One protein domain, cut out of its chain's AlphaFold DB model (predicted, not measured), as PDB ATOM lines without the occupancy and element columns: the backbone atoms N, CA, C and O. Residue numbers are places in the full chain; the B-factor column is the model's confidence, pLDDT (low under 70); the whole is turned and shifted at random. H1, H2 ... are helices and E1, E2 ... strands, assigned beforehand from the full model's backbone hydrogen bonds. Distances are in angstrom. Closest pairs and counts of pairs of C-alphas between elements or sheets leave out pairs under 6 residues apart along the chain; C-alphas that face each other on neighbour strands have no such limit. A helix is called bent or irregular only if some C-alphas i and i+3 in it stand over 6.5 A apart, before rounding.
ATOM      1  N   SER A  14      37.610 -31.602 -36.485       88.81
ATOM      2  CA  SER A  14      38.306 -32.843 -36.793       88.81
ATOM      3  C   SER A  14      37.971 -33.333 -38.199       88.81
ATOM      4  O   SER A  14      36.814 -33.377 -38.610       88.81
ATOM      5  N   ILE A  15      39.015 -33.690 -38.955       83.75
ATOM      6  CA  ILE A  15      38.911 -34.302 -40.283       83.75
ATOM      7  C   ILE A  15      39.663 -35.626 -40.231       83.75
ATOM      8  O   ILE A  15      40.880 -35.648 -40.051       83.75
ATOM      9  N   LYS A  16      38.945 -36.741 -40.364       82.75
ATOM     10  CA  LYS A  16      39.522 -38.091 -40.298       82.75
ATOM     11  C   LYS A  16      39.183 -38.862 -41.562       82.75
ATOM     12  O   LYS A  16      38.030 -38.870 -41.980       82.75
ATOM     13  N   ALA A  17      40.164 -39.534 -42.153       73.38
ATOM     14  CA  ALA A  17      39.892 -40.514 -43.199       73.38
ATOM     15  C   ALA A  17      39.302 -41.778 -42.555       73.38
ATOM     16  O   ALA A  17      39.905 -42.336 -41.638       73.38
ATOM     17  N   GLU A  18      38.144 -42.244 -43.023       65.81
ATOM     18  CA  GLU A  18      37.633 -43.559 -42.627       65.81
ATOM     19  C   GLU A  18      38.320 -44.644 -43.476       65.81
ATOM     20  O   GLU A  18      38.366 -44.552 -44.708       65.81
ATOM     21  N   LEU A  19      38.894 -45.662 -42.820       56.22
ATOM     22  CA  LEU A  19      39.523 -46.804 -43.493       56.22
ATOM     23  C   LEU A  19      38.469 -47.617 -44.275       56.22
ATOM     24  O   LEU A  19      37.333 -47.756 -43.815       56.22
ATOM     25  N   PRO A  20      38.811 -48.158 -45.456       55.72
ATOM     26  CA  PRO A  20      37.840 -48.802 -46.334       55.72
ATOM     27  C   PRO A  20      37.372 -50.168 -45.807       55.72
ATOM     28  O   PRO A  20      38.167 -50.974 -45.330       55.72
ATOM     29  N   LEU A  21      36.084 -50.465 -46.010       51.94
ATOM     30  CA  LEU A  21      35.622 -51.836 -46.265       51.94
ATOM     31  C   LEU A  21      36.053 -52.232 -47.693       51.94
ATOM     32  O   LEU A  21      36.157 -51.336 -48.542       51.94
ATOM     33  N   PRO A  22      36.264 -53.525 -48.010       45.72
ATOM     34  CA  PRO A  22      36.609 -53.931 -49.370       45.72
ATOM     35  C   PRO A  22      35.535 -53.407 -50.344       45.72
ATOM     36  O   PRO A  22      34.347 -53.644 -50.131       45.72
ATOM     37  N   ASN A  23      35.951 -52.670 -51.381       52.50
ATOM     38  CA  ASN A  23      35.124 -52.107 -52.466       52.50
ATOM     39  C   ASN A  23      34.331 -50.805 -52.201       52.50
ATOM     40  O   ASN A  23      33.353 -50.550 -52.907       52.50
ATOM     41  N   ARG A  24      34.727 -49.934 -51.255       53.72
ATOM     42  CA  ARG A  24      34.108 -48.593 -51.113       53.72
ATOM     43  C   ARG A  24      35.085 -47.425 -51.338       53.72
ATOM     44  O   ARG A  24      36.228 -47.500 -50.894       53.72
ATOM     45  N   PRO A  25      34.646 -46.332 -51.994       53.41
ATOM     46  CA  PRO A  25      35.433 -45.100 -52.115       53.41
ATOM     47  C   PRO A  25      35.768 -44.482 -50.743       53.41
ATOM     48  O   PRO A  25      34.993 -44.589 -49.792       53.41
ATOM     49  N   LYS A  26      36.946 -43.845 -50.654       67.44
ATOM     50  CA  LYS A  26      37.474 -43.179 -49.449       67.44
ATOM     51  C   LYS A  26      36.618 -41.960 -49.105       67.44
ATOM     52  O   LYS A  26      36.493 -41.058 -49.931       67.44
ATOM     53  N   TYR A  27      36.081 -41.917 -47.892       70.12
ATOM     54  CA  TYR A  27      35.307 -40.792 -47.372       70.12
ATOM     55  C   TYR A  27      35.976 -40.235 -46.119       70.12
ATOM     56  O   TYR A  27      36.601 -40.988 -45.369       70.12
ATOM     57  N   SER A  28      35.842 -38.928 -45.891       80.50
ATOM     58  CA  SER A  28      36.322 -38.300 -44.659       80.50
ATOM     59  C   SER A  28      35.160 -37.967 -43.738       80.50
ATOM     60  O   SER A  28      34.090 -37.554 -44.187       80.50
ATOM     61  N   ARG A  29      35.383 -38.124 -42.440       88.44
ATOM     62  CA  ARG A  29      34.505 -37.615 -41.397       88.44
ATOM     63  C   ARG A  29      34.948 -36.207 -41.014       88.44
ATOM     64  O   ARG A  29      36.126 -36.018 -40.723       88.44
ATOM     65  N   LEU A  30      34.015 -35.258 -41.044       90.75
ATOM     66  CA  LEU A  30      34.188 -33.874 -40.609       90.75
ATOM     67  C   LEU A  30      33.281 -33.624 -39.405       90.75
ATOM     68  O   LEU A  30      32.065 -33.624 -39.554       90.75
ATOM     69  N   ASP A  31      33.851 -33.363 -38.240       94.56
ATOM     70  CA  ASP A  31      33.103 -32.820 -37.108       94.56
ATOM     71  C   ASP A  31      33.598 -31.384 -36.875       94.56
ATOM     72  O   ASP A  31      34.803 -31.146 -36.779       94.56
ATOM     73  N   ILE A  32      32.688 -30.405 -36.879       95.94
ATOM     74  CA  ILE A  32      33.045 -28.985 -36.763       95.94
ATOM     75  C   ILE A  32      32.027 -28.204 -35.937       95.94
ATOM     76  O   ILE A  32      30.819 -28.349 -36.111       95.94
ATOM     77  N   SER A  33      32.528 -27.340 -35.063       97.25
ATOM     78  CA  SER A  33      31.749 -26.399 -34.258       97.25
ATOM     79  C   SER A  33      31.827 -24.974 -34.810       97.25
ATOM     80  O   SER A  33      32.760 -24.618 -35.533       97.25
ATOM     81  N   PHE A  34      30.825 -24.153 -34.493       95.38
ATOM     82  CA  PHE A  34      30.663 -22.818 -35.075       95.38
ATOM     83  C   PHE A  34      31.869 -21.886 -34.876       95.38
ATOM     84  O   PHE A  34      32.176 -21.087 -35.761       95.38
ATOM     85  N   ASP A  35      32.581 -21.996 -33.748       95.25
ATOM     86  CA  ASP A  35      33.765 -21.186 -33.437       95.25
ATOM     87  C   ASP A  35      34.960 -21.512 -34.347       95.25
ATOM     88  O   ASP A  35      35.912 -20.737 -34.439       95.25
ATOM     89  N   LYS A  36      34.883 -22.621 -35.091       96.44
ATOM     90  CA  LYS A  36      35.897 -23.080 -36.045       96.44
ATOM     91  C   LYS A  36      35.542 -22.810 -37.503       96.44
ATOM     92  O   LYS A  36      36.351 -23.095 -38.382       96.44
ATOM     93  N   PHE A  37      34.389 -22.201 -37.799       95.44
ATOM     94  CA  PHE A  37      33.973 -21.932 -39.184       95.44
ATOM     95  C   PHE A  37      34.957 -21.044 -39.947       95.44
ATOM     96  O   PHE A  37      35.316 -21.369 -41.077       95.44
ATOM     97  N   ASN A  38      35.429 -19.950 -39.342       93.62
ATOM     98  CA  ASN A  38      36.364 -19.043 -40.012       93.62
ATOM     99  C   ASN A  38      37.724 -19.718 -40.264       93.62
ATOM    100  O   ASN A  38      38.298 -19.591 -41.343       93.62
ATOM    101  N   GLU A  39      38.216 -20.488 -39.287       92.12
ATOM    102  CA  GLU A  39      39.433 -21.298 -39.430       92.12
ATOM    103  C   GLU A  39      39.284 -22.310 -40.573       92.12
ATOM    104  O   GLU A  39      40.163 -22.412 -41.428       92.12
ATOM    105  N   PHE A  40      38.141 -22.995 -40.644       89.06
ATOM    106  CA  PHE A  40      37.867 -23.977 -41.685       89.06
ATOM    107  C   PHE A  40      37.804 -23.359 -43.085       89.06
ATOM    108  O   PHE A  40      38.439 -23.867 -44.011       89.06
ATOM    109  N   ILE A  41      37.096 -22.233 -43.236       89.38
ATOM    110  CA  ILE A  41      37.009 -21.499 -44.505       89.38
ATOM    111  C   ILE A  41      38.406 -21.075 -44.974       89.38
ATOM    112  O   ILE A  41      38.760 -21.311 -46.129       89.38
ATOM    113  N   ASN A  42      39.203 -20.484 -44.080       86.62
ATOM    114  CA  ASN A  42      40.488 -19.889 -44.442       86.62
ATOM    115  C   ASN A  42      41.621 -20.898 -44.619       86.62
ATOM    116  O   ASN A  42      42.581 -20.568 -45.308       86.62
ATOM    117  N   ARG A  43      41.552 -22.087 -44.007       78.69
ATOM    118  CA  ARG A  43      42.607 -23.109 -44.120       78.69
ATOM    119  C   ARG A  43      42.287 -24.212 -45.119       78.69
ATOM    120  O   ARG A  43      43.156 -24.617 -45.872       78.69
ATOM    121  N   TYR A  44      41.055 -24.713 -45.128       71.31
ATOM    122  CA  TYR A  44      40.727 -25.931 -45.879       71.31
ATOM    123  C   TYR A  44      39.975 -25.655 -47.180       71.31
ATOM    124  O   TYR A  44      40.053 -26.457 -48.108       71.31
ATOM    125  N   LEU A  45      39.256 -24.532 -47.265       72.25
ATOM    126  CA  LEU A  45      38.470 -24.175 -48.453       72.25
ATOM    127  C   LEU A  45      39.135 -23.101 -49.328       72.25
ATOM    128  O   LEU A  45      38.689 -22.869 -50.450       72.25
ATOM    129  N   SER A  46      40.193 -22.455 -48.839       67.00
ATOM    130  CA  SER A  46      41.019 -21.498 -49.588       67.00
ATOM    131  C   SER A  46      42.069 -22.191 -50.469       67.00
ATOM    132  O   SER A  46      42.338 -21.735 -51.576       67.00
ATOM    133  N   GLU A  47      42.611 -23.330 -50.027       56.91
ATOM    134  CA  GLU A  47      43.730 -24.032 -50.677       56.91
ATOM    135  C   GLU A  47      43.313 -24.972 -51.826       56.91
ATOM    136  O   GLU A  47      44.104 -25.790 -52.288       56.91
ATOM    137  N   SER A  48      42.074 -24.878 -52.333       51.97
ATOM    138  CA  SER A  48      41.558 -25.759 -53.403       51.97
ATOM    139  C   SER A  48      41.733 -27.261 -53.113       51.97
ATOM    140  O   SER A  48      41.837 -28.080 -54.031       51.97
ATOM    141  N   ILE A  49      41.757 -27.643 -51.832       56.66
ATOM    142  CA  ILE A  49      41.850 -29.040 -51.419       56.66
ATOM    143  C   ILE A  49      40.554 -29.723 -51.852       56.66
ATOM    144  O   ILE A  49      39.471 -29.428 -51.344       56.66
ATOM    145  N   ARG A  50      40.652 -30.662 -52.800       59.19
ATOM    146  CA  ARG A  50      39.541 -31.559 -53.131       59.19
ATOM    147  C   ARG A  50      39.308 -32.485 -51.944       59.19
ATOM    148  O   ARG A  50      39.895 -33.563 -51.861       59.19
ATOM    149  N   LEU A  51      38.464 -32.049 -51.015       65.81
ATOM    150  CA  LEU A  51      37.996 -32.906 -49.937       65.81
ATOM    151  C   LEU A  51      37.226 -34.090 -50.560       65.81
ATOM    152  O   LEU A  51      36.425 -33.881 -51.479       65.81
ATOM    153  N   PRO A  52      37.482 -35.335 -50.117       72.19
ATOM    154  CA  PRO A  52      36.728 -36.496 -50.580       72.19
ATOM    155  C   PRO A  52      35.261 -36.374 -50.151       72.19
ATOM    156  O   PRO A  52      34.894 -35.464 -49.415       72.19
ATOM    157  N   LEU A  53      34.406 -37.302 -50.580       74.94
ATOM    158  CA  LEU A  53      33.005 -37.290 -50.156       74.94
ATOM    159  C   LEU A  53      32.915 -37.382 -48.617       74.94
ATOM    160  O   LEU A  53      33.522 -38.258 -47.999       74.94
ATOM    161  N   LEU A  54      32.187 -36.445 -48.010       82.19
ATOM    162  CA  LEU A  54      32.214 -36.203 -46.566       82.19
ATOM    163  C   LEU A  54      31.018 -36.811 -45.823       82.19
ATOM    164  O   LEU A  54      29.879 -36.738 -46.286       82.19
ATOM    165  N   GLN A  55      31.259 -37.345 -44.628       91.88
ATOM    166  CA  GLN A  55      30.241 -37.482 -43.582       91.88
ATOM    167  C   GLN A  55      30.468 -36.363 -42.570       91.88
ATOM    168  O   GLN A  55      31.521 -36.331 -41.939       91.88
ATOM    169  N   ALA A  56      29.524 -35.434 -42.445       94.00
ATOM    170  CA  ALA A  56      29.715 -34.239 -41.634       94.00
ATOM    171  C   ALA A  56      28.740 -34.148 -40.458       94.00
ATOM    172  O   ALA A  56      27.542 -34.383 -40.633       94.00
ATOM    173  N   THR A  57      29.242 -33.725 -39.299       97.06
ATOM    174  CA  THR A  57      28.440 -33.193 -38.193       97.06
ATOM    175  C   THR A  57      28.844 -31.747 -37.948       97.06
ATOM    176  O   THR A  57      30.013 -31.446 -37.714       97.06
ATOM    177  N   ILE A  58      27.874 -30.843 -38.014       97.75
ATOM    178  CA  ILE A  58      28.074 -29.410 -37.822       97.75
ATOM    179  C   ILE A  58      27.329 -29.006 -36.555       97.75
ATOM    180  O   ILE A  58      26.105 -29.122 -36.495       97.75
ATOM    181  N   TYR A  59      28.067 -28.534 -35.557       97.56
ATOM    182  CA  TYR A  59      27.529 -28.062 -34.290       97.56
ATOM    183  C   TYR A  59      27.450 -26.534 -34.299       97.56
ATOM    184  O   TYR A  59      28.462 -25.842 -34.191       97.56
ATOM    185  N   ASP A  60      26.241 -25.994 -34.415       96.62
ATOM    186  CA  ASP A  60      25.985 -24.560 -34.276       96.62
ATOM    187  C   ASP A  60      24.794 -24.346 -33.355       96.62
ATOM    188  O   ASP A  60      23.675 -24.017 -33.749       96.62
ATOM    189  N   GLU A  61      25.061 -24.600 -32.084       94.50
ATOM    190  CA  GLU A  61      24.084 -24.535 -31.010       94.50
ATOM    191  C   GLU A  61      24.096 -23.163 -30.335       94.50
ATOM    192  O   GLU A  61      23.440 -23.001 -29.313       94.50
ATOM    193  N   ALA A  62      24.848 -22.188 -30.858       92.31
ATOM    194  CA  ALA A  62      25.033 -20.858 -30.284       92.31
ATOM    195  C   ALA A  62      23.786 -19.960 -30.433       92.31
ATOM    196  O   ALA A  62      22.725 -20.385 -30.901       92.31
ATOM    197  N   VAL A  63      23.917 -18.701 -30.008       90.25
ATOM    198  CA  VAL A  63      22.944 -17.632 -30.268       90.25
ATOM    199  C   VAL A  63      23.513 -16.727 -31.356       90.25
ATOM    200  O   VAL A  63      24.692 -16.390 -31.315       90.25
ATOM    201  N   ILE A  64      22.676 -16.319 -32.308       87.25
ATOM    202  CA  ILE A  64      23.027 -15.302 -33.302       87.25
ATOM    203  C   ILE A  64      22.647 -13.942 -32.720       87.25
ATOM    204  O   ILE A  64      21.460 -13.665 -32.546       87.25
ATOM    205  N   THR A  65      23.637 -13.118 -32.379       87.06
ATOM    206  CA  THR A  65      23.409 -11.811 -31.732       87.06
ATOM    207  C   THR A  65      23.780 -10.631 -32.623       87.06
ATOM    208  O   THR A  65      23.412  -9.500 -32.313       87.06
ATOM    209  N   SER A  66      24.472 -10.878 -33.738       92.06
ATOM    210  CA  SER A  66      24.989  -9.836 -34.623       92.06
ATOM    211  C   SER A  66      24.837 -10.181 -36.109       92.06
ATOM    212  O   SER A  66      24.666 -11.338 -36.505       92.06
ATOM    213  N   GLN A  67      24.941  -9.156 -36.959       93.81
ATOM    214  CA  GLN A  67      25.015  -9.347 -38.409       93.81
ATOM    215  C   GLN A  67      26.309 -10.070 -38.822       93.81
ATOM    216  O   GLN A  67      26.316 -10.799 -39.812       93.81
ATOM    217  N   GLU A  68      27.393  -9.897 -38.064       93.19
ATOM    218  CA  GLU A  68      28.665 -10.592 -38.283       93.19
ATOM    219  C   GLU A  68      28.517 -12.103 -38.079       93.19
ATOM    220  O   GLU A  68      28.929 -12.874 -38.947       93.19
ATOM    221  N   ASP A  69      27.831 -12.528 -37.011       92.44
ATOM    222  CA  ASP A  69      27.518 -13.941 -36.778       92.44
ATOM    223  C   ASP A  69      26.735 -14.532 -37.947       92.44
ATOM    224  O   ASP A  69      27.093 -15.591 -38.469       92.44
ATOM    225  N   PHE A  70      25.684 -13.829 -38.383       95.25
ATOM    226  CA  PHE A  70      24.886 -14.239 -39.533       95.25
ATOM    227  C   PHE A  70      25.750 -14.368 -40.795       95.25
ATOM    228  O   PHE A  70      25.670 -15.376 -41.503       95.25
ATOM    229  N   ASN A  71      26.599 -13.376 -41.068       95.38
ATOM    230  CA  ASN A  71      27.470 -13.360 -42.239       95.38
ATOM    231  C   ASN A  71      28.463 -14.530 -42.225       95.38
ATOM    232  O   ASN A  71      28.673 -15.143 -43.271       95.38
ATOM    233  N   LEU A  72      29.016 -14.891 -41.061       95.38
ATOM    234  CA  LEU A  72      29.897 -16.052 -40.927       95.38
ATOM    235  C   LEU A  72      29.169 -17.355 -41.287       95.38
ATOM    236  O   LEU A  72      29.693 -18.146 -42.072       95.38
ATOM    237  N   ARG A  73      27.941 -17.565 -40.787       96.31
ATOM    238  CA  ARG A  73      27.128 -18.752 -41.131       96.31
ATOM    239  C   ARG A  73      26.781 -18.775 -42.611       96.31
ATOM    240  O   ARG A  73      26.859 -19.823 -43.247       96.31
ATOM    241  N   TYR A  74      26.438 -17.619 -43.173       97.00
ATOM    242  CA  TYR A  74      26.144 -17.485 -44.595       97.00
ATOM    243  C   TYR A  74      27.349 -17.859 -45.462       97.00
ATOM    244  O   TYR A  74      27.221 -18.654 -46.393       97.00
ATOM    245  N   GLN A  75      28.529 -17.320 -45.149       95.38
ATOM    246  CA  GLN A  75      29.762 -17.625 -45.874       95.38
ATOM    247  C   GLN A  75      30.160 -19.094 -45.722       95.38
ATOM    248  O   GLN A  75      30.487 -19.732 -46.722       95.38
ATOM    249  N   PHE A  76      30.074 -19.636 -44.505       96.19
ATOM    250  CA  PHE A  76      30.340 -21.042 -44.228       96.19
ATOM    251  C   PHE A  76      29.434 -21.953 -45.059       96.19
ATOM    252  O   PHE A  76      29.941 -22.746 -45.849       96.19
ATOM    253  N   LEU A  77      28.109 -21.784 -44.962       96.81
ATOM    254  CA  LEU A  77      27.134 -22.577 -45.714       96.81
ATOM    255  C   LEU A  77      27.337 -22.447 -47.224       96.81
ATOM    256  O   LEU A  77      27.346 -23.456 -47.925       96.81
ATOM    257  N   ARG A  78      27.576 -21.233 -47.734       95.25
ATOM    258  CA  ARG A  78      27.868 -21.015 -49.157       95.25
ATOM    259  C   ARG A  78      29.090 -21.813 -49.611       95.25
ATOM    260  O   ARG A  78      29.031 -22.448 -50.658       95.25
ATOM    261  N   LYS A  79      30.172 -21.789 -48.830       91.88
ATOM    262  CA  LYS A  79      31.418 -22.484 -49.156       91.88
ATOM    263  C   LYS A  79      31.277 -23.998 -49.067       91.88
ATOM    264  O   LYS A  79      31.709 -24.698 -49.976       91.88
ATOM    265  N   ILE A  80      30.623 -24.521 -48.030       92.31
ATOM    266  CA  ILE A  80      30.425 -25.970 -47.933       92.31
ATOM    267  C   ILE A  80      29.411 -26.496 -48.956       92.31
ATOM    268  O   ILE A  80      29.505 -27.655 -49.334       92.31
ATOM    269  N   ASN A  81      28.504 -25.665 -49.488       93.88
ATOM    270  CA  ASN A  81      27.584 -26.067 -50.563       93.88
ATOM    271  C   ASN A  81      28.323 -26.483 -51.857       93.88
ATOM    272  O   ASN A  81      27.753 -27.171 -52.704       93.88
ATOM    273  N   GLU A  82      29.588 -26.082 -52.015       89.94
ATOM    274  CA  GLU A  82      30.463 -26.468 -53.133       89.94
ATOM    275  C   GLU A  82      31.108 -27.857 -52.936       89.94
ATOM    276  O   GLU A  82      31.658 -28.419 -53.883       89.94
ATOM    277  N   LEU A  83      31.028 -28.434 -51.731       88.50
ATOM    278  CA  LEU A  83      31.611 -29.734 -51.393       88.50
ATOM    279  C   LEU A  83      30.674 -30.897 -51.730       88.50
ATOM    280  O   LEU A  83      29.472 -30.729 -51.920       88.50
ATOM    281  N   ASN A  84      31.229 -32.111 -51.746       87.81
ATOM    282  CA  ASN A  84      30.470 -33.342 -51.928       87.81
ATOM    283  C   ASN A  84      30.247 -34.043 -50.589       87.81
ATOM    284  O   ASN A  84      31.199 -34.414 -49.903       87.81
ATOM    285  N   PHE A  85      28.987 -34.318 -50.260       90.44
ATOM    286  CA  PHE A  85      28.629 -35.037 -49.041       90.44
ATOM    287  C   PHE A  85      28.004 -36.393 -49.330       90.44
ATOM    288  O   PHE A  85      27.300 -36.575 -50.324       90.44
ATOM    289  N   LYS A  86      28.267 -37.337 -48.426       91.00
ATOM    290  CA  LYS A  86      27.516 -38.575 -48.216       91.00
ATOM    291  C   LYS A  86      26.347 -38.326 -47.266       91.00
ATOM    292  O   LYS A  86      25.267 -38.852 -47.488       91.00
ATOM    293  N   LYS A  87      26.599 -37.556 -46.203       94.75
ATOM    294  CA  LYS A  87      25.640 -37.203 -45.153       94.75
ATOM    295  C   LYS A  87      26.101 -35.935 -44.433       94.75
ATOM    296  O   LYS A  87      27.303 -35.763 -44.237       94.75
ATOM    297  N   ILE A  88      25.161 -35.091 -44.016       96.75
ATOM    298  CA  ILE A  88      25.413 -33.874 -43.237       96.75
ATOM    299  C   ILE A  88      24.401 -33.816 -42.103       96.75
ATOM    300  O   ILE A  88      23.205 -33.877 -42.352       96.75
ATOM    301  N   SER A  89      24.866 -33.694 -40.867       98.00
ATOM    302  CA  SER A  89      24.014 -33.586 -39.683       98.00
ATOM    303  C   SER A  89      24.254 -32.239 -39.020       98.00
ATOM    304  O   SER A  89      25.345 -31.994 -38.513       98.00
ATOM    305  N   PHE A  90      23.252 -31.369 -39.001       98.25
ATOM    306  CA  PHE A  90      23.321 -30.103 -38.278       98.25
ATOM    307  C   PHE A  90      22.720 -30.274 -36.883       98.25
ATOM    308  O   PHE A  90      21.554 -30.645 -36.743       98.25
ATOM    309  N   ARG A  91      23.517 -30.001 -35.850       97.50
ATOM    310  CA  ARG A  91      23.101 -29.908 -34.447       97.50
ATOM    311  C   ARG A  91      22.899 -28.430 -34.133       97.50
ATOM    312  O   ARG A  91      23.869 -27.679 -34.030       97.50
ATOM    313  N   LEU A  92      21.640 -28.011 -34.100       96.25
ATOM    314  CA  LEU A  92      21.239 -26.609 -34.040       96.25
ATOM    315  C   LEU A  92      20.441 -26.328 -32.773       96.25
ATOM    316  O   LEU A  92      19.846 -27.219 -32.167       96.25
ATOM    317  N   SER A  93      20.376 -25.055 -32.411       94.12
ATOM    318  CA  SER A  93      19.459 -24.583 -31.388       94.12
ATOM    319  C   SER A  93      18.156 -24.053 -31.980       94.12
ATOM    320  O   SER A  93      18.059 -23.784 -33.179       94.12
ATOM    321  N   ASP A  94      17.177 -23.801 -31.115       90.94
ATOM    322  CA  ASP A  94      15.976 -23.007 -31.420       90.94
ATOM    323  C   ASP A  94      16.281 -21.606 -31.998       90.94
ATOM    324  O   ASP A  94      15.412 -20.964 -32.587       90.94
ATOM    325  N   SER A  95      17.516 -21.121 -31.839       90.88
ATOM    326  CA  SER A  95      17.967 -19.810 -32.308       90.88
ATOM    327  C   SER A  95      18.682 -19.869 -33.662       90.88
ATOM    328  O   SER A  95      18.589 -18.920 -34.437       90.88
ATOM    329  N   THR A  96      19.367 -20.971 -33.984       94.56
ATOM    330  CA  THR A  96      20.099 -21.129 -35.254       94.56
ATOM    331  C   THR A  96      19.294 -21.874 -36.313       94.56
ATOM    332  O   THR A  96      19.421 -21.558 -37.494       94.56
ATOM    333  N   MET A  97      18.407 -22.795 -35.931       94.44
ATOM    334  CA  MET A  97      17.587 -23.573 -36.868       94.44
ATOM    335  C   MET A  97      16.823 -22.729 -37.910       94.44
ATOM    336  O   MET A  97      17.017 -22.970 -39.106       94.44
ATOM    337  N   PRO A  98      16.030 -21.702 -37.538       92.94
ATOM    338  CA  PRO A  98      15.337 -20.872 -38.530       92.94
ATOM    339  C   PRO A  98      16.292 -20.093 -39.448       92.94
ATOM    340  O   PRO A  98      15.958 -19.828 -40.605       92.94
ATOM    341  N   ILE A  99      17.487 -19.740 -38.960       94.50
ATOM    342  CA  ILE A  99      18.513 -19.032 -39.734       94.50
ATOM    343  C   ILE A  99      19.136 -19.957 -40.779       94.50
ATOM    344  O   ILE A  99      19.263 -19.563 -41.935       94.50
ATOM    345  N   TYR A 100      19.472 -21.191 -40.400       96.44
ATOM    346  CA  TYR A 100      20.007 -22.184 -41.332       96.44
ATOM    347  C   TYR A 100      19.002 -22.492 -42.438       96.44
ATOM    348  O   TYR A 100      19.375 -22.449 -43.607       96.44
ATOM    349  N   ASN A 101      17.724 -22.686 -42.092       94.50
ATOM    350  CA  ASN A 101      16.662 -22.890 -43.079       94.50
ATOM    351  C   ASN A 101      16.597 -21.724 -44.084       94.50
ATOM    352  O   ASN A 101      16.595 -21.952 -45.292       94.50
ATOM    353  N   ALA A 102      16.636 -20.477 -43.601       94.06
ATOM    354  CA  ALA A 102      16.604 -19.291 -44.457       94.06
ATOM    355  C   ALA A 102      17.862 -19.135 -45.334       94.06
ATOM    356  O   ALA A 102      17.763 -18.773 -46.507       94.06
ATOM    357  N   ILE A 103      19.055 -19.393 -44.788       96.50
ATOM    358  CA  ILE A 103      20.307 -19.303 -45.550       96.50
ATOM    359  C   ILE A 103      20.353 -20.390 -46.623       96.50
ATOM    360  O   ILE A 103      20.653 -20.077 -47.772       96.50
ATOM    361  N   MET A 104      20.055 -21.642 -46.267       97.31
ATOM    362  CA  MET A 104      20.086 -22.782 -47.189       97.31
ATOM    363  C   MET A 104      19.115 -22.595 -48.357       97.31
ATOM    364  O   MET A 104      19.482 -22.852 -49.503       97.31
ATOM    365  N   GLU A 105      17.911 -22.092 -48.084       95.25
ATOM    366  CA  GLU A 105      16.952 -21.707 -49.120       95.25
ATOM    367  C   GLU A 105      17.541 -20.624 -50.039       95.25
ATOM    368  O   GLU A 105      17.583 -20.794 -51.258       95.25
ATOM    369  N   LYS A 106      18.096 -19.551 -49.461       96.25
ATOM    370  CA  LYS A 106      18.675 -18.428 -50.213       96.25
ATOM    371  C   LYS A 106      19.854 -18.824 -51.106       96.25
ATOM    372  O   LYS A 106      20.007 -18.259 -52.186       96.25
ATOM    373  N   ILE A 107      20.712 -19.744 -50.664       96.69
ATOM    374  CA  ILE A 107      21.903 -20.158 -51.427       96.69
ATOM    375  C   ILE A 107      21.629 -21.299 -52.414       96.69
ATOM    376  O   ILE A 107      22.570 -21.745 -53.072       96.69
ATOM    377  N   GLY A 108      20.388 -21.794 -52.500       96.50
ATOM    378  CA  GLY A 108      20.058 -22.970 -53.304       96.50
ATOM    379  C   GLY A 108      20.841 -24.195 -52.834       96.50
ATOM    380  O   GLY A 108      21.703 -24.710 -53.553       96.50
ATOM    381  N   TRP A 109      20.613 -24.611 -51.588       97.25
ATOM    382  CA  TRP A 109      21.294 -25.756 -50.984       97.25
ATOM    383  C   TRP A 109      21.162 -27.021 -51.841       97.25
ATOM    384  O   TRP A 109      20.058 -27.449 -52.169       97.25
ATOM    385  N   LYS A 110      22.299 -27.622 -52.215       96.00
ATOM    386  CA  LYS A 110      22.360 -28.737 -53.177       96.00
ATOM    387  C   LYS A 110      22.260 -30.118 -52.532       96.00
ATOM    388  O   LYS A 110      22.184 -31.110 -53.248       96.00
ATOM    389  N   HIS A 111      22.300 -30.188 -51.200       96.19
ATOM    390  CA  HIS A 111      22.465 -31.437 -50.443       96.19
ATOM    391  C   HIS A 111      21.256 -31.761 -49.561       96.19
ATOM    392  O   HIS A 111      21.405 -32.411 -48.523       96.19
ATOM    393  N   SER A 112      20.063 -31.281 -49.924       95.69
ATOM    394  CA  SER A 112      18.843 -31.467 -49.125       95.69
ATOM    395  C   SER A 112      18.515 -32.947 -48.889       95.69
ATOM    396  O   SER A 112      18.098 -33.312 -47.796       95.69
ATOM    397  N   ASP A 113      18.793 -33.824 -49.854       95.00
ATOM    398  CA  ASP A 113      18.616 -35.283 -49.768       95.00
ATOM    399  C   ASP A 113      19.551 -35.971 -48.753       95.00
ATOM    400  O   ASP A 113      19.303 -37.102 -48.337       95.00
ATOM    401  N   LYS A 114      20.620 -35.291 -48.330       96.06
ATOM    402  CA  LYS A 114      21.671 -35.820 -47.441       96.06
ATOM    403  C   LYS A 114      21.741 -35.105 -46.100       96.06
ATOM    404  O   LYS A 114      22.610 -35.419 -45.284       96.06
ATOM    405  N   THR A 115      20.890 -34.103 -45.915       97.88
ATOM    406  CA  THR A 115      20.919 -33.208 -44.767       97.88
ATOM    407  C   THR A 115      19.945 -33.695 -43.705       97.88
ATOM    408  O   THR A 115      18.770 -33.898 -43.983       97.88
ATOM    409  N   GLU A 116      20.432 -33.835 -42.478       98.12
ATOM    410  CA  GLU A 116      19.641 -34.071 -41.276       98.12
ATOM    411  C   GLU A 116      19.747 -32.857 -40.347       98.12
ATOM    412  O   GLU A 116      20.840 -32.349 -40.090       98.12
ATOM    413  N   LEU A 117      18.610 -32.392 -39.835       97.44
ATOM    414  CA  LEU A 117      18.507 -31.224 -38.964       97.44
ATOM    415  C   LEU A 117      18.012 -31.656 -37.585       97.44
ATOM    416  O   LEU A 117      16.875 -32.105 -37.441       97.44
ATOM    417  N   PHE A 118      18.846 -31.489 -36.565       95.81
ATOM    418  CA  PHE A 118      18.523 -31.799 -35.177       95.81
ATOM    419  C   PHE A 118      18.388 -30.507 -34.376       95.81
ATOM    420  O   PHE A 118      19.260 -29.639 -34.444       95.81
ATOM    421  N   MET A 119      17.332 -30.402 -33.570       93.00
ATOM    422  CA  MET A 119      17.233 -29.377 -32.531       93.00
ATOM    423  C   MET A 119      17.842 -29.949 -31.247       93.00
ATOM    424  O   MET A 119      17.168 -30.666 -30.512       93.00
ATOM    425  N   SER A 120      19.132 -29.708 -31.017       90.94
ATOM    426  CA  SER A 120      19.869 -30.250 -29.868       90.94
ATOM    427  C   SER A 120      19.758 -29.384 -28.614       90.94
ATOM    428  O   SER A 120      19.872 -29.909 -27.510       90.94
ATOM    429  N   ILE A 121      19.490 -28.082 -28.761       90.75
ATOM    430  CA  ILE A 121      19.256 -27.173 -27.631       90.75
ATOM    431  C   ILE A 121      18.010 -26.322 -27.874       90.75
ATOM    432  O   ILE A 121      17.973 -25.504 -28.793       90.75
ATOM    433  N   ASP A 122      17.020 -26.455 -26.997       89.56
ATOM    434  CA  ASP A 122      15.892 -25.528 -26.905       89.56
ATOM    435  C   ASP A 122      16.116 -24.558 -25.738       89.56
ATOM    436  O   ASP A 122      16.095 -24.958 -24.573       89.56
ATOM    437  N   ARG A 123      16.383 -23.285 -26.052       87.69
ATOM    438  CA  ARG A 123      16.600 -22.237 -25.045       87.69
ATOM    439  C   ARG A 123      15.305 -21.624 -24.534       87.69
ATOM    440  O   ARG A 123      15.330 -20.987 -23.483       87.69
ATOM    441  N   ASN A 124      14.207 -21.762 -25.278       84.94
ATOM    442  CA  ASN A 124      12.931 -21.114 -24.981       84.94
ATOM    443  C   ASN A 124      11.787 -22.143 -24.955       84.94
ATOM    444  O   ASN A 124      10.779 -21.967 -25.645       84.94
ATOM    445  N   PRO A 125      11.882 -23.188 -24.110       83.75
ATOM    446  CA  PRO A 125      10.938 -24.305 -24.119       83.75
ATOM    447  C   PRO A 125       9.512 -23.909 -23.704       83.75
ATOM    448  O   PRO A 125       8.573 -24.661 -23.959       83.75
ATOM    449  N   LYS A 126       9.325 -22.742 -23.066       85.94
ATOM    450  CA  LYS A 126       8.007 -22.204 -22.670       85.94
ATOM    451  C   LYS A 126       7.357 -21.320 -23.741       85.94
ATOM    452  O   LYS A 126       6.138 -21.150 -23.746       85.94
ATOM    453  N   GLU A 127       8.160 -20.757 -24.637       81.31
ATOM    454  CA  GLU A 127       7.762 -19.758 -25.633       81.31
ATOM    455  C   GLU A 127       8.379 -20.132 -26.973       81.31
ATOM    456  O   GLU A 127       9.357 -19.538 -27.435       81.31
ATOM    457  N   ARG A 128       7.850 -21.199 -27.571       71.56
ATOM    458  CA  ARG A 128       8.540 -21.808 -28.696       71.56
ATOM    459  C   ARG A 128       8.613 -20.865 -29.894       71.56
ATOM    460  O   ARG A 128       7.590 -20.441 -30.430       71.56
ATOM    461  N   LYS A 129       9.845 -20.574 -30.313       80.25
ATOM    462  CA  LYS A 129      10.152 -19.737 -31.477       80.25
ATOM    463  C   LYS A 129       9.626 -20.366 -32.767       80.25
ATOM    464  O   LYS A 129       9.570 -21.589 -32.897       80.25
ATOM    465  N   ASP A 130       9.307 -19.525 -33.748       85.62
ATOM    466  CA  ASP A 130       9.073 -19.989 -35.116       85.62
ATOM    467  C   ASP A 130      10.382 -20.531 -35.709       85.62
ATOM    468  O   ASP A 130      11.287 -19.782 -36.082       85.62
ATOM    469  N   LEU A 131      10.475 -21.858 -35.781       86.69
ATOM    470  CA  LEU A 131      11.634 -22.578 -36.302       86.69
ATOM    471  C   LEU A 131      11.690 -22.598 -37.840       86.69
ATOM    472  O   LEU A 131      12.674 -23.078 -38.406       86.69
ATOM    473  N   ARG A 132      10.648 -22.109 -38.532       88.56
ATOM    474  CA  ARG A 132      10.526 -22.130 -40.001       88.56
ATOM    475  C   ARG A 132      10.758 -23.517 -40.610       88.56
ATOM    476  O   ARG A 132      11.407 -23.663 -41.641       88.56
ATOM    477  N   LEU A 133      10.242 -24.563 -39.965       90.75
ATOM    478  CA  LEU A 133      10.469 -25.956 -40.376       90.75
ATOM    479  C   LEU A 133       9.967 -26.252 -41.800       90.75
ATOM    480  O   LEU A 133      10.544 -27.066 -42.515       90.75
ATOM    481  N   GLN A 134       8.934 -25.546 -42.256       90.31
ATOM    482  CA  GLN A 134       8.408 -25.645 -43.615       90.31
ATOM    483  C   GLN A 134       9.413 -25.223 -44.693       90.31
ATOM    484  O   GLN A 134       9.271 -25.668 -45.827       90.31
ATOM    485  N   SER A 135      10.440 -24.421 -44.379       91.25
ATOM    486  CA  SER A 135      11.509 -24.062 -45.327       91.25
ATOM    487  C   SER A 135      12.785 -24.890 -45.144       91.25
ATOM    488  O   SER A 135      13.770 -24.660 -45.841       91.25
ATOM    489  N   ALA A 136      12.762 -25.901 -44.266       93.69
ATOM    490  CA  ALA A 136      13.911 -26.766 -44.029       93.69
ATOM    491  C   ALA A 136      14.423 -27.428 -45.316       93.69
ATOM    492  O   ALA A 136      13.635 -27.939 -46.119       93.69
ATOM    493  N   GLN A 137      15.747 -27.423 -45.473       94.19
ATOM    494  CA  GLN A 137      16.487 -28.000 -46.601       94.19
ATOM    495  C   GLN A 137      17.156 -29.317 -46.174       94.19
ATOM    496  O   GLN A 137      18.377 -29.457 -46.209       94.19
ATOM    497  N   GLY A 138      16.347 -30.265 -45.693       94.94
ATOM    498  CA  GLY A 138      16.800 -31.551 -45.159       94.94
ATOM    499  C   GLY A 138      15.710 -32.302 -44.396       94.94
ATOM    500  O   GLY A 138      14.616 -31.769 -44.184       94.94
ATOM    501  N   LYS A 139      16.023 -33.525 -43.951       96.94
ATOM    502  CA  LYS A 139      15.175 -34.303 -43.041       96.94
ATOM    503  C   LYS A 139      15.287 -33.733 -41.625       96.94
ATOM    504  O   LYS A 139      16.374 -33.627 -41.061       96.94
ATOM    505  N   ILE A 140      14.163 -33.353 -41.040       95.81
ATOM    506  CA  ILE A 140      14.057 -32.872 -39.664       95.81
ATOM    507  C   ILE A 140      14.010 -34.085 -38.733       95.81
ATOM    508  O   ILE A 140      13.120 -34.930 -38.824       95.81
ATOM    509  N   MET A 141      14.963 -34.139 -37.809       94.88
ATOM    510  CA  MET A 141      15.173 -35.239 -36.875       94.88
ATOM    511  C   MET A 141      14.712 -34.827 -35.476       94.88
ATOM    512  O   MET A 141      15.516 -34.608 -34.568       94.88
ATOM    513  N   MET A 142      13.398 -34.668 -35.322       90.25
ATOM    514  CA  MET A 142      12.759 -34.294 -34.059       90.25
ATOM    515  C   MET A 142      11.778 -35.382 -33.624       90.25
ATOM    516  O   MET A 142      11.037 -35.886 -34.471       90.25
TER     517      MET A 142
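AT A GLANCE: This is residues 14 to 142 of the 346 residues of an uncharacterized protein of Firmicutes bacterium (UniProt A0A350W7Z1). One five-stranded sheet has three helices gathered over one face and its other face bare; H3 packs along E4, H1 only grazes the sheet, and H2 sits between H1 and H3, farther from the strands. The E1 to E2 loop near Pro 22 and the stretch after E5 near Glu 127 reach to opposite ends of the long axis, and this last stretch returns to pair beside E5. The printed part has 129 residues, with three named helices and five named strands in the order E1, E2, H1, E3, H2, E4, H3, E5. The sheet is mixed, in the order E1, E2, E3, E4, E5, and the class is mixed, helices and strands. The whole is compact, with a radius of gyration of the C-alphas of 14.9 A, yet elongated, spanning 50 by 29 by 24 A.

HOW THE PARTS SIT: E1, residues 14 to 17, and E2, residues 27 to 33, form an antiparallel hairpin, with N 16 and O 29 2.9 A apart. E2 is parallel to E3, residues 53 to 60, with N 30 and O 55 2.9 A apart. E3 is parallel to E4, residues 85 to 93, with N 58 and O 89 2.8 A apart. E4 is parallel to E5, residues 115 to 121, with N 118 and O 90 2.8 A apart. H1, residues 34 to 44, only grazes the sheet with residues 34 to 40. H1 touches H2, residues 67 to 80, at a steep tilt of 48 degrees, the closest C-alphas being those of Phe 37 and Phe 76, 6.3 A apart. H2 is not on the sheet, and it touches H3, residues 97 to 106, with the closest C-alphas, those of Tyr 74 and Ile 103, 6.2 A apart. H3 is over E4 at a height over the sheet of 10.5 A and runs along the strands, at 14 degrees to E4 on the local plane. E2, H1, E3, then E3, H2, E4, then E4, H3, E5 are strand-helix-strand units, two parallel neighbour strands with a helix between, each with a right-handed crossover. Every O i to N i+4 pair is within hydrogen-bond range in H2 and H3, and 5 of 7 in H1.

IN THESE COORDINATES: E1 begins at C-alpha 14, (38.306, -32.843, -36.793), and is 10.1 A long. E2 measures 19.8 A, E3 21.5 A and E4 22.5 A. H1 is 15.1 A long and irregular, with C-alphas 35 and 38 7.4 A apart. H2 starts at C-alpha 67, (25.015, -9.347, -38.409), and is 19.9 A long; H3 is 14.3 A. E5, 18.2 A long, ends at C-alpha 121, (19.256, -27.173, -27.631).

THE WHOLE: The C-alphas farthest apart are those of Pro 22 and Glu 127, 50.6 A. The printed part has no cut, and no link between named elements is long. Residues 122 to 142 hold no named element, but residues 139 to 140 pair in parallel with residues 116 to 117 of E5. The mean pLDDT of the printed part is 87.4, with residues 18 to 26 and 46 to 51 under 70.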